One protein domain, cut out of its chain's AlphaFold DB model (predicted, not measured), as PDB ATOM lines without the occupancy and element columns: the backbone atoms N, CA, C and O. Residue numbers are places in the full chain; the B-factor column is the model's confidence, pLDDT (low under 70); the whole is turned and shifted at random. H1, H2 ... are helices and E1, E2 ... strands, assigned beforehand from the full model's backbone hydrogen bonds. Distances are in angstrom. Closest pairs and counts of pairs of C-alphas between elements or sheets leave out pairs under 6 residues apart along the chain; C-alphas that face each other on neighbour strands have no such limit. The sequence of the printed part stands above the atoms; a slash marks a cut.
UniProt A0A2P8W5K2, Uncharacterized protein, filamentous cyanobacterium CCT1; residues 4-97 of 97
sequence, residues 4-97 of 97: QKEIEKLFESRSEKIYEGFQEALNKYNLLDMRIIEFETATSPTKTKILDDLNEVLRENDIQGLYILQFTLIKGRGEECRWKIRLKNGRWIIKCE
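Overview. This is residues 4 to 97 of the 97 residues of an uncharacterized protein of filamentous cyanobacterium CCT1 (UniProt A0A2P8W5K2). Two small strand pairs, the hairpin E3 and E4 and the short pair E1 and E2, sit side by side with E1 next to E3, and helix H2 packs over both pairs through E1 and E3. H3 runs beside H2 the opposite way, away from the hairpin, while H1 turns off in a corner near H2's first residues and a long loop, residues 37 to 48, swings wide. The printed part has 94 residues, with three named helices and four named strands in the order H1 H2 E1 H3 E2 E3 E4; the class is mixed, and both two-stranded sheets, E3 - E4 and E1 - E2, are antiparallel. It is compact, with a radius of gyration of the C-alphas of 12.6 A, and its outline is rounded, spanning 34 by 32 by 24 A.

Along the chain. Find C-alpha 81 at (149.417, 204.338, 237.823); from there E3, residues 81 to 86, runs 13.8 A. E4, residues 92 to 96, runs 12.2 A back to C-alpha 96 at (146.655, 201.791, 237.498). The other sheet holds E1, residues 34 to 36, and E2, residues 73 to 75, each 6.8 A long. H2, residues 15 to 27, runs 18.2 A from C-alpha 15 at (153.758, 191.214, 234.956). H3, residues 49 to 60, measures 16.6 A, and H1, residues 4 to 13, measures 14.2 A.

Arrangement. Look first at the hairpin of E3 and E4, antiparallel at 175 degrees, where N 85 and O 93 are 2.8 A apart and N 95 and O 83 are 3.0 A apart, both within hydrogen-bond range. The closest C-alphas of E3 and E1 are those of Trp 83 and Arg 35, 6.8 A apart. E1 and E2 are antiparallel at 142 degrees, with N 35 and O 74 within hydrogen-bond range at 3.1 A. E2 and E3 are apart. Go on to H2: its closest C-alpha pair with E1 is Leu 26 and Met 34, 7.4 A, and with E3 Tyr 19 and Trp 83, 7.9 A. H2 and H3 touch, closest at the C-alphas of Gly 21 and Val 57, 5.7 A; they run opposite ways at a shallow tilt of 28 degrees. H1 and H2 are close but not clearly touching, with the C-alphas of Phe 11 and Ile 18 closest at 7.8 A, and are about perpendicular at 76 degrees. In H1, H2 and H3 every O i to N i+4 pair is within hydrogen-bond range.

Size, cuts and confidence. The two C-alphas farthest apart, those of Ser 44 and Glu 97, are 34.7 A apart. The printed part has no cut and ends at the chain's last residue, 97. The links E1 to H3 and H3 to E2 are long, with 12 residues each. The mean pLDDT of the printed part is 71.4; look for values under 70 in 38 residues, among them 32 to 48 and 69 to 82.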
ATOM      1  N   GLN A   4     157.645 185.883 219.575       68.69
ATOM      2  CA  GLN A   4     157.471 187.191 220.197       68.69
ATOM      3  C   GLN A   4     156.098 187.346 220.875       68.69
ATOM      4  O   GLN A   4     156.035 187.868 221.982       68.69
ATOM      5  N   LYS A   5     155.003 186.864 220.271       74.56
ATOM      6  CA  LYS A   5     153.670 186.943 220.898       74.56
ATOM      7  C   LYS A   5     153.555 186.039 222.120       74.56
ATOM      8  O   LYS A   5     152.846 186.388 223.058       74.56
ATOM      9  N   GLU A   6     154.221 184.889 222.113       80.50
ATOM     10  CA  GLU A   6     154.250 183.992 223.272       80.50
ATOM     11  C   GLU A   6     155.023 184.610 224.436       80.50
ATOM     12  O   GLU A   6     154.512 184.635 225.554       80.50
ATOM     13  N   ILE A   7     156.190 185.205 224.165       75.81
ATOM     14  CA  ILE A   7     156.970 185.940 225.169       75.81
ATOM     15  C   ILE A   7     156.171 187.129 225.721       75.81
ATOM     16  O   ILE A   7     156.162 187.356 226.927       75.81
ATOM     17  N   GLU A   8     155.456 187.868 224.869       75.00
ATOM     18  CA  GLU A   8     154.620 188.989 225.310       75.00
ATOM     19  C   GLU A   8     153.443 188.537 226.189       75.00
ATOM     20  O   GLU A   8     153.170 189.163 227.212       75.00
ATOM     21  N   LYS A   9     152.778 187.426 225.852       80.56
ATOM     22  CA  LYS A   9     151.728 186.841 226.703       80.56
ATOM     23  C   LYS A   9     152.277 186.340 228.036       80.56
ATOM     24  O   LYS A   9     151.644 186.543 229.070       80.56
ATOM     25  N   LEU A  10     153.446 185.697 228.020       82.31
ATOM     26  CA  LEU A  10     154.137 185.271 229.237       82.31
ATOM     27  C   LEU A  10     154.453 186.478 230.119       82.31
ATOM     28  O   LEU A  10     154.139 186.454 231.309       82.31
ATOM     29  N   PHE A  11     154.975 187.549 229.523       80.88
ATOM     30  CA  PHE A  11     155.264 188.796 230.217       80.88
ATOM     31  C   PHE A  11     154.008 189.399 230.851       80.88
ATOM     32  O   PHE A  11     154.020 189.726 232.031       80.88
ATOM     33  N   GLU A  12     152.904 189.500 230.106       80.75
ATOM     34  CA  GLU A  12     151.629 189.996 230.639       80.75
ATOM     35  C   GLU A  12     151.129 189.139 231.808       80.75
ATOM     36  O   GLU A  12     150.799 189.674 232.868       80.75
ATOM     37  N   SER A  13     151.146 187.809 231.657       85.50
ATOM     38  CA  SER A  13     150.683 186.869 232.687       85.50
ATOM     39  C   SER A  13     151.526 186.885 233.967       85.50
ATOM     40  O   SER A  13     151.033 186.523 235.033       85.50
ATOM     41  N   ARG A  14     152.794 187.308 233.869       85.25
ATOM     42  CA  ARG A  14     153.761 187.366 234.976       85.25
ATOM     43  C   ARG A  14     154.119 188.799 235.373       85.25
ATOM     44  O   ARG A  14     155.020 188.994 236.182       85.25
ATOM     45  N   SER A  15     153.415 189.791 234.829       82.06
ATOM     46  CA  SER A  15     153.758 191.214 234.956       82.06
ATOM     47  C   SER A  15     153.881 191.679 236.407       82.06
ATOM     48  O   SER A  15     154.772 192.460 236.720       82.06
ATOM     49  N   GLU A  16     153.049 191.148 237.304       83.38
ATOM     50  CA  GLU A  16     153.081 191.470 238.734       83.38
ATOM     51  C   GLU A  16     154.338 190.925 239.430       83.38
ATOM     52  O   GLU A  16     155.048 191.686 240.079       83.38
ATOM     53  N   LYS A  17     154.701 189.657 239.187       87.69
ATOM     54  CA  LYS A  17     155.948 189.059 239.704       87.69
ATOM     55  C   LYS A  17     157.196 189.736 239.142       87.69
ATOM     56  O   LYS A  17     158.168 189.956 239.856       87.69
ATOM     57  N   ILE A  18     157.168 190.076 237.854       86.75
ATOM     58  CA  ILE A  18     158.252 190.807 237.191       86.75
ATOM     59  C   ILE A  18     158.407 192.195 237.827       86.75
ATOM     60  O   ILE A  18     159.522 192.625 238.105       86.75
ATOM     61  N   TYR A  19     157.296 192.882 238.100       83.56
ATOM     62  CA  TYR A  19     157.312 194.177 238.772       83.56
ATOM     63  C   TYR A  19     157.868 194.088 240.202       83.56
ATOM     64  O   TYR A  19     158.680 194.928 240.583       83.56
ATOM     65  N   GLU A  20     157.480 193.075 240.977       86.25
ATOM     66  CA  GLU A  20     158.031 192.829 242.317       86.25
ATOM     67  C   GLU A  20     159.546 192.605 242.266       86.25
ATOM     68  O   GLU A  20     160.288 193.308 242.954       86.25
ATOM     69  N   GLY A  21     160.022 191.735 241.370       89.12
ATOM     70  CA  GLY A  21     161.458 191.512 241.182       89.12
ATOM     71  C   GLY A  21     162.202 192.782 240.752       89.12
ATOM     72  O   GLY A  21     163.306 193.055 241.221       89.12
ATOM     73  N   PHE A  22     161.589 193.624 239.916       85.88
ATOM     74  CA  PHE A  22     162.157 194.927 239.573       85.88
ATOM     75  C   PHE A  22     162.260 195.862 240.777       85.88
ATOM     76  O   PHE A  22     163.270 196.545 240.923       85.88
ATOM     77  N   GLN A  23     161.253 195.901 241.648       83.12
ATOM     78  CA  GLN A  23     161.299 196.704 242.872       83.12
ATOM     79  C   GLN A  23     162.377 196.197 243.837       83.12
ATOM     80  O   GLN A  23     163.123 196.995 244.402       83.12
ATOM     81  N   GLU A  24     162.533 194.881 243.973       88.06
ATOM     82  CA  GLU A  24     163.621 194.287 244.753       88.06
ATOM     83  C   GLU A  24     164.996 194.648 244.181       88.06
ATOM     84  O   GLU A  24     165.892 195.060 244.923       88.06
ATOM     85  N   ALA A  25     165.154 194.571 242.856       87.38
ATOM     86  CA  ALA A  25     166.369 194.994 242.175       87.38
ATOM     87  C   ALA A  25     166.660 196.481 242.424       87.38
ATOM     88  O   ALA A  25     167.788 196.819 242.767       87.38
ATOM     89  N   LEU A  26     165.662 197.366 242.337       81.69
ATOM     90  CA  LEU A  26     165.812 198.795 242.642       81.69
ATOM     91  C   LEU A  26     166.167 199.059 244.113       81.69
ATOM     92  O   LEU A  26     167.000 199.927 244.403       81.69
ATOM     93  N   ASN A  27     165.603 198.289 245.046       83.44
ATOM     94  CA  ASN A  27     165.892 198.409 246.475       83.44
ATOM     95  C   ASN A  27     167.356 198.136 246.810       83.44
ATOM     96  O   ASN A  27     167.906 198.831 247.665       83.44
ATOM     97  N   LYS A  28     168.019 197.212 246.098       86.25
ATOM     98  CA  LYS A  28     169.470 196.968 246.245       86.25
ATOM     99  C   LYS A  28     170.308 198.242 246.038       86.25
ATOM    100  O   LYS A  28     171.413 198.339 246.563       86.25
ATOM    101  N   TYR A  29     169.779 199.226 245.306       81.62
ATOM    102  CA  TYR A  29     170.438 200.497 244.991       81.62
ATOM    103  C   TYR A  29     169.856 201.698 245.755       81.62
ATOM    104  O   TYR A  29     170.163 202.838 245.411       81.62
ATOM    105  N   ASN A  30     169.037 201.476 246.794       78.75
ATOM    106  CA  ASN A  30     168.314 202.518 247.539       78.75
ATOM    107  C   ASN A  30     167.360 203.360 246.668       78.75
ATOM    108  O   ASN A  30     167.114 204.533 246.950       78.75
ATOM    109  N   LEU A  31     166.804 202.767 245.611       73.94
ATOM    110  CA  LEU A  31     165.862 203.415 244.693       73.94
ATOM    111  C   LEU A  31     164.404 203.054 245.037       73.94
ATOM    112  O   LEU A  31     163.585 202.868 244.146       73.94
ATOM    113  N   LEU A  32     164.091 202.980 246.336       64.62
ATOM    114  CA  LEU A  32     162.802 202.542 246.902       64.62
ATOM    115  C   LEU A  32     161.590 203.355 246.410       64.62
ATOM    116  O   LEU A  32     160.487 202.833 246.304       64.62
ATOM    117  N   ASP A  33     161.798 204.637 246.102       62.25
ATOM    118  CA  ASP A  33     160.746 205.544 245.620       62.25
ATOM    119  C   ASP A  33     160.656 205.604 244.085       62.25
ATOM    120  O   ASP A  33     159.903 206.414 243.527       62.25
ATOM    121  N   MET A  34     161.468 204.801 243.395       57.09
ATOM    122  CA  MET A  34     161.578 204.818 241.947       57.09
ATOM    123  C   MET A  34     160.775 203.681 241.326       57.09
ATOM    124  O   MET A  34     160.761 202.543 241.793       57.09
ATOM    125  N   ARG A  35     160.116 203.992 240.216       56.97
ATOM    126  CA  ARG A  35     159.377 203.016 239.417       56.97
ATOM    127  C   ARG A  35     160.020 202.901 238.045       56.97
ATOM    128  O   ARG A  35     160.391 203.913 237.452       56.97
ATOM    129  N   ILE A  36     160.160 201.669 237.559       56.91
ATOM    130  CA  ILE A  36     160.654 201.385 236.209       56.91
ATOM    131  C   ILE A  36     159.509 201.593 235.239       56.91
ATOM    132  O   ILE A  36     158.497 200.898 235.329       56.91
ATOM    133  N   ILE A  37     159.659 202.585 234.366       53.91
ATOM    134  CA  ILE A  37     158.553 203.075 233.542       53.91
ATOM    135  C   ILE A  37     158.811 202.892 232.039       53.91
ATOM    136  O   ILE A  37     157.897 203.027 231.235       53.91
ATOM    137  N   GLU A  38     160.016 202.495 231.623       54.38
ATOM    138  CA  GLU A  38     160.326 202.279 230.205       54.38
ATOM    139  C   GLU A  38     161.465 201.277 230.015       54.38
ATOM    140  O   GLU A  38     162.375 201.235 230.839       54.38
ATOM    141  N   PHE A  39     161.428 200.513 228.917       54.94
ATOM    142  CA  PHE A  39     162.585 199.802 228.383       54.94
ATOM    143  C   PHE A  39     162.795 200.189 226.928       54.94
ATOM    144  O   PHE A  39     161.916 199.984 226.094       54.94
ATOM    145  N   GLU A  40     163.961 200.735 226.606       43.31
ATOM    146  CA  GLU A  40     164.306 201.084 225.230       43.31
ATOM    147  C   GLU A  40     165.758 200.688 224.922       43.31
ATOM    148  O   GLU A  40     166.611 200.554 225.798       43.31
ATOM    149  N   THR A  41     166.016 200.356 223.662       38.03
ATOM    150  CA  THR A  41     167.274 199.773 223.201       38.03
ATOM    151  C   THR A  41     168.188 200.843 222.622       38.03
ATOM    152  O   THR A  41     167.995 201.230 221.472       38.03
ATOM    153  N   ALA A  42     169.178 201.317 223.386       38.56
ATOM    154  CA  ALA A  42     170.157 202.299 222.910       38.56
ATOM    155  C   ALA A  42     171.456 201.663 222.389       38.56
ATOM    156  O   ALA A  42     171.895 200.608 222.844       38.56
ATOM    157  N   THR A  43     172.103 202.353 221.448       35.00
ATOM    158  CA  THR A  43     173.394 201.986 220.833       35.00
ATOM    159  C   THR A  43     174.602 202.180 221.753       35.00
ATOM    160  O   THR A  43     175.704 201.772 221.391       35.00
ATOM    161  N   SER A  44     174.419 202.762 222.942       37.91
ATOM    162  CA  SER A  44     175.465 202.862 223.960       37.91
ATOM    163  C   SER A  44     174.903 202.510 225.340       37.91
ATOM    164  O   SER A  44     174.046 203.236 225.849       37.91
ATOM    165  N   PRO A  45     175.347 201.404 225.958       42.97
ATOM    166  CA  PRO A  45     174.892 201.017 227.279       42.97
ATOM    167  C   PRO A  45     175.573 201.886 228.334       42.97
ATOM    168  O   PRO A  45     176.800 201.958 228.397       42.97
ATOM    169  N   THR A  46     174.809 202.426 229.279       49.03
ATOM    170  CA  THR A  46     175.359 202.530 230.632       49.03
ATOM    171  C   THR A  46     175.342 201.111 231.191       49.03
ATOM    172  O   THR A  46     174.333 200.682 231.738       49.03
ATOM    173  N   LYS A  47     176.427 200.339 231.003       53.31
ATOM    174  CA  LYS A  47     176.612 199.033 231.665       53.31
ATOM    175  C   LYS A  47     176.597 199.257 233.173       53.31
ATOM    176  O   LYS A  47     177.617 199.569 233.781       53.31
ATOM    177  N   THR A  48     175.420 199.171 233.761       67.69
ATOM    178  CA  THR A  48     175.189 199.416 235.175       67.69
ATOM    179  C   THR A  48     174.656 198.122 235.761       67.69
ATOM    180  O   THR A  48     173.818 197.471 235.145       67.69
ATOM    181  N   LYS A  49     175.158 197.728 236.937       79.75
ATOM    182  CA  LYS A  49     174.779 196.463 237.593       79.75
ATOM    183  C   LYS A  49     173.259 196.316 237.760       79.75
ATOM    184  O   LYS A  49     172.734 195.218 237.669       79.75
ATOM    185  N   ILE A  50     172.559 197.441 237.896       81.12
ATOM    186  CA  ILE A  50     171.100 197.502 237.938       81.12
ATOM    187  C   ILE A  50     170.446 196.949 236.663       81.12
ATOM    188  O   ILE A  50     169.457 196.243 236.770       81.12
ATOM    189  N   LEU A  51     170.994 197.176 235.463       80.06
ATOM    190  CA  LEU A  51     170.468 196.551 234.242       80.06
ATOM    191  C   LEU A  51     170.630 195.029 234.272       80.06
ATOM    192  O   LEU A  51     169.745 194.323 233.794       80.06
ATOM    193  N   ASP A  52     171.739 194.525 234.813       84.94
ATOM    194  CA  ASP A  52     171.979 193.084 234.913       84.94
ATOM    195  C   ASP A  52     171.000 192.433 235.900       84.94
ATOM    196  O   ASP A  52     170.382 191.431 235.542       84.94
ATOM    197  N   ASP A  53     170.787 193.043 237.073       88.06
ATOM    198  CA  ASP A  53     169.784 192.597 238.055       88.06
ATOM    199  C   ASP A  53     168.370 192.603 237.447       88.06
ATOM    200  O   ASP A  53     167.600 191.660 237.609       88.06
ATOM    201  N   LEU A  54     168.010 193.642 236.688       85.75
ATOM    202  CA  LEU A  54     166.694 193.712 236.049       85.75
ATOM    203  C   LEU A  54     166.527 192.668 234.933       85.75
ATOM    204  O   LEU A  54     165.466 192.064 234.790       85.75
ATOM    205  N   ASN A  55     167.573 192.409 234.147       84.50
ATOM    206  CA  ASN A  55     167.560 191.333 233.154       84.50
ATOM    207  C   ASN A  55     167.588 189.935 233.797       84.50
ATOM    208  O   ASN A  55     167.145 188.965 233.183       84.50
ATOM    209  N   GLU A  56     168.109 189.794 235.015       89.69
ATOM    210  CA  GLU A  56     167.999 188.568 235.808       89.69
ATOM    211  C   GLU A  56     166.545 188.278 236.182       89.69
ATOM    212  O   GLU A  56     166.074 187.187 235.874       89.69
ATOM    213  N   VAL A  57     165.792 189.277 236.655       90.06
ATOM    214  CA  VAL A  57     164.350 189.136 236.947       90.06
ATOM    215  C   VAL A  57     163.569 188.624 235.730       90.06
ATOM    216  O   VAL A  57     162.705 187.754 235.855       90.06
ATOM    217  N   LEU A  58     163.878 189.120 234.524       85.94
ATOM    218  CA  LEU A  58     163.257 188.618 233.292       85.94
ATOM    219  C   LEU A  58     163.587 187.142 233.033       85.94
ATOM    220  O   LEU A  58     162.700 186.370 232.668       85.94
ATOM    221  N   ARG A  59     164.846 186.741 233.242       88.19
ATOM    222  CA  ARG A  59     165.300 185.356 233.049       88.19
ATOM    223  C   ARG A  59     164.672 184.399 234.058       88.19
ATOM    224  O   ARG A  59     164.235 183.327 233.651       88.19
ATOM    225  N   GLU A  60     164.577 184.796 235.323       90.62
ATOM    226  CA  GLU A  60     163.907 184.028 236.384       90.62
ATOM    227  C   GLU A  60     162.411 183.834 236.106       90.62
ATOM    228  O   GLU A  60     161.813 182.846 236.526       90.62
ATOM    229  N   ASN A  61     161.805 184.753 235.349       85.62
ATOM    230  CA  ASN A  61     160.408 184.684 234.936       85.62
ATOM    231  C   ASN A  61     160.212 184.066 233.541       85.62
ATOM    232  O   ASN A  61     159.153 184.267 232.946       85.62
ATOM    233  N   ASP A  62     161.170 183.285 233.034       86.12
ATOM    234  CA  ASP A  62     161.146 182.639 231.708       86.12
ATOM    235  C   ASP A  62     160.916 183.611 230.534       86.12
ATOM    236  O   ASP A  62     160.545 183.201 229.432       86.12
ATOM    237  N   ILE A  63     161.156 184.910 230.726       81.56
ATOM    238  CA  ILE A  63     161.053 185.923 229.672       81.56
ATOM    239  C   ILE A  63     162.385 185.971 228.915       81.56
ATOM    240  O   ILE A  63     163.100 186.973 228.874       81.56
ATOM    241  N   GLN A  64     162.746 184.840 228.315       71.00
ATOM    242  CA  GLN A  64     163.939 184.730 227.485       71.00
ATOM    243  C   GLN A  64     163.661 185.374 226.121       71.00
ATOM    244  O   GLN A  64     162.739 184.980 225.412       71.00
ATOM    245  N   GLY A  65     164.447 186.388 225.749       68.06
ATOM    246  CA  GLY A  65     164.302 187.108 224.475       68.06
ATOM    247  C   GLY A  65     163.798 188.548 224.593       68.06
ATOM    248  O   GLY A  65     163.817 189.270 223.594       68.06
ATOM    249  N   LEU A  66     163.426 188.997 225.797       70.56
ATOM    250  CA  LEU A  66     163.348 190.422 226.125       70.56
ATOM    251  C   LEU A  66     164.565 190.809 226.959       70.56
ATOM    252  O   LEU A  66     164.944 190.092 227.880       70.56
ATOM    253  N   TYR A  67     165.163 191.945 226.617       71.25
ATOM    254  CA  TYR A  67     166.273 192.517 227.362       71.25
ATOM    255  C   TYR A  67     166.009 193.993 227.609       71.25
ATOM    256  O   TYR A  67     165.596 194.734 226.712       71.25
ATOM    257  N   ILE A  68     166.279 194.404 228.834       72.44
ATOM    258  CA  ILE A  68     166.248 195.781 229.286       72.44
ATOM    259  C   ILE A  68     167.586 196.394 228.913       72.44
ATOM    260  O   ILE A  68     168.626 196.003 229.444       72.44
ATOM    261  N   LEU A  69     167.563 197.333 227.974       64.94
ATOM    262  CA  LEU A  69     168.770 198.008 227.499       64.94
ATOM    263  C   LEU A  69     168.927 199.413 228.087       64.94
ATOM    264  O   LEU A  69     170.050 199.870 228.278       64.94
ATOM    265  N   GLN A  70     167.820 200.063 228.432       62.62
ATOM    266  CA  GLN A  70     167.776 201.291 229.216       62.62
ATOM    267  C   GLN A  70     166.463 201.346 229.980       62.62
ATOM    268  O   GLN A  70     165.511 200.682 229.581       62.62
ATOM    269  N   PHE A  71     166.406 202.128 231.053       68.44
ATOM    270  CA  PHE A  71     165.163 202.394 231.761       68.44
ATOM    271  C   PHE A  71     165.113 203.818 232.291       68.44
ATOM    272  O   PHE A  71     166.138 204.409 232.633       68.44
ATOM    273  N   THR A  72     163.896 204.340 232.394       67.38
ATOM    274  CA  THR A  72     163.612 205.629 233.022       67.38
ATOM    275  C   THR A  72     163.023 205.383 234.403       67.38
ATOM    276  O   THR A  72     162.090 204.589 234.555       67.38
ATOM    277  N   LEU A  73     163.568 206.070 235.408       68.62
ATOM    278  CA  LEU A  73     163.030 206.090 236.764       68.62
ATOM    279  C   LEU A  73     162.232 207.367 236.984       68.62
ATOM    280  O   LEU A  73     162.736 208.464 236.742       68.62
ATOM    281  N   ILE A  74     161.015 207.229 237.501       65.25
ATOM    282  CA  ILE A  74     160.208 208.364 237.955       65.25
ATOM    283  C   ILE A  74     159.939 208.196 239.449       65.25
ATOM    284  O   ILE A  74     159.717 207.082 239.930       65.25
ATOM    285  N   LYS A  75     159.981 209.310 240.189       59.19
ATOM    286  CA  LYS A  75     159.595 209.348 241.602       59.19
ATOM    287  C   LYS A  75     158.078 209.210 241.712       59.19
ATOM    288  O   LYS A  75     157.351 210.076 241.239       59.19
ATOM    289  N   GLY A  76     157.609 208.163 242.386       54.56
ATOM    290  CA  GLY A  76     156.194 207.778 242.448       54.56
ATOM    291  C   GLY A  76     155.258 208.663 243.289       54.56
ATOM    292  O   GLY A  76     154.215 208.179 243.721       54.56
ATOM    293  N   ARG A  77     155.579 209.936 243.566       50.88
ATOM    294  CA  ARG A  77     154.642 210.829 244.275       50.88
ATOM    295  C   ARG A  77     153.695 211.498 243.275       50.88
ATOM    296  O   ARG A  77     154.093 212.449 242.613       50.88
ATOM    297  N   GLY A  78     152.445 211.028 243.222       52.75
ATOM    298  CA  GLY A  78     151.342 211.698 242.514       52.75
ATOM    299  C   GLY A  78     150.937 211.119 241.153       52.75
ATOM    300  O   GLY A  78     150.166 211.766 240.454       52.75
ATOM    301  N   GLU A  79     151.420 209.936 240.758       57.62
ATOM    302  CA  GLU A  79     150.924 209.254 239.550       57.62
ATOM    303  C   GLU A  79     149.745 208.320 239.864       57.62
ATOM    304  O   GLU A  79     149.810 207.535 240.807       57.62
ATOM    305  N   GLU A  80     148.711 208.349 239.014       59.75
ATOM    306  CA  GLU A  80     147.536 207.455 239.070       59.75
ATOM    307  C   GLU A  80     147.880 205.983 238.784       59.75
ATOM    308  O   GLU A  80     147.080 205.092 239.055       59.75
ATOM    309  N   CYS A  81     149.063 205.696 238.222       60.97
ATOM    310  CA  CYS A  81     149.417 204.338 237.823       60.97
ATOM    311  C   CYS A  81     150.554 203.724 238.640       60.97
ATOM    312  O   CYS A  81     151.629 204.308 238.793       60.97
ATOM    313  N   ARG A  82     150.317 202.501 239.131       67.00
ATOM    314  CA  ARG A  82     151.262 201.693 239.909       67.00
ATOM    315  C   ARG A  82     152.517 201.367 239.108       67.00
ATOM    316  O   ARG A  82     153.612 201.463 239.649       67.00
ATOM    317  N   TRP A  83     152.362 201.033 237.827       70.38
ATOM    318  CA  TRP A  83     153.477 200.777 236.915       70.38
ATOM    319  C   TRP A  83     153.071 200.892 235.442       70.38
ATOM    320  O   TRP A  83     151.902 200.740 235.078       70.38
ATOM    321  N   LYS A  84     154.063 201.165 234.586       69.88
ATOM    322  CA  LYS A  84     153.933 201.277 233.127       69.88
ATOM    323  C   LYS A  84     155.149 200.609 232.494       69.88
ATOM    324  O   LYS A  84     156.267 200.892 232.891       69.88
ATOM    325  N   ILE A  85     154.950 199.720 231.533       71.00
ATOM    326  CA  ILE A  85     156.037 199.007 230.856       71.00
ATOM    327  C   ILE A  85     155.814 199.124 229.354       71.00
ATOM    328  O   ILE A  85     154.738 198.789 228.861       71.00
ATOM    329  N   ARG A  86     156.829 199.580 228.617       71.50
ATOM    330  CA  ARG A  86     156.797 199.653 227.153       71.50
ATOM    331  C   ARG A  86     157.499 198.442 226.549       71.50
ATOM    332  O   ARG A  86     158.652 198.166 226.864       71.50
ATOM    333  N   LEU A  87     156.808 197.726 225.671       70.69
ATOM    334  CA  LEU A  87     157.354 196.611 224.901       70.69
ATOM    335  C   LEU A  87     158.054 197.113 223.627       70.69
ATOM    336  O   LEU A  87     157.774 198.205 223.131       70.69
ATOM    337  N   LYS A  88     158.909 196.272 223.029       64.75
ATOM    338  CA  LYS A  88     159.662 196.588 221.796       64.75
ATOM    339  C   LYS A  88     158.774 196.988 220.607       64.75
ATOM    340  O   LYS A  88     159.201 197.755 219.753       64.75
ATOM    341  N   ASN A  89     157.544 196.478 220.541       67.38
ATOM    342  CA  ASN A  89     156.565 196.834 219.506       67.38
ATOM    343  C   ASN A  89     155.851 198.178 219.767       67.38
ATOM    344  O   ASN A  89     154.923 198.528 219.043       67.38
ATOM    345  N   GLY A  90     156.259 198.923 220.797       66.94
ATOM    346  CA  GLY A  90     155.673 200.206 221.178       66.94
ATOM    347  C   GLY A  90     154.411 200.096 222.036       66.94
ATOM    348  O   GLY A  90     153.888 201.131 222.446       66.94
ATOM    349  N   ARG A  91     153.928 198.881 222.332       74.00
ATOM    350  CA  ARG A  91     152.754 198.653 223.182       74.00
ATOM    351  C   ARG A  91     153.084 198.893 224.653       74.00
ATOM    352  O   ARG A  91     154.164 198.535 225.118       74.00
ATOM    353  N   TRP A  92     152.119 199.444 225.381       73.38
ATOM    354  CA  TRP A  92     152.212 199.670 226.816       73.38
ATOM    355  C   TRP A  92     151.427 198.616 227.593       73.38
ATOM    356  O   TRP A  92     150.277 198.331 227.264       73.38
ATOM    357  N   ILE A  93     152.036 198.082 228.645       72.62
ATOM    358  CA  ILE A  93     151.359 197.333 229.699       72.62
ATOM    359  C   ILE A  93     151.309 198.264 230.904       72.62
ATOM    360  O   ILE A  93     152.346 198.689 231.416       72.62
ATOM    361  N   ILE A  94     150.102 198.643 231.304       73.62
ATOM    362  CA  ILE A  94     149.865 199.655 232.330       73.62
ATOM    363  C   ILE A  94     148.976 199.039 233.399       73.62
ATOM    364  O   ILE A  94     147.937 198.460 233.083       73.62
ATOM    365  N   LYS A  95     149.354 199.220 234.662       72.12
ATOM    366  CA  LYS A  95     148.478 198.962 235.801       72.12
ATOM    367  C   LYS A  95     148.300 200.252 236.568       72.12
ATOM    368  O   LYS A  95     149.272 200.806 237.088       72.12
ATOM    369  N   CYS A  96     147.055 200.696 236.634       71.69
ATOM    370  CA  CYS A  96     146.655 201.791 237.498       71.69
ATOM    371  C   CYS A  96     145.935 201.255 238.735       71.69
ATOM    372  O   CYS A  96     145.400 200.142 238.692       71.69
ATOM    373  N   GLU A  97     146.046 201.994 239.837       63.41
ATOM    374  CA  GLU A  97     145.358 201.714 241.104       63.41
ATOM    375  C   GLU A  97     144.195 202.682 241.282       63.41
ATOM    376  O   GLU A  97     144.373 203.873 240.949       63.41
TER     377      GLU A  97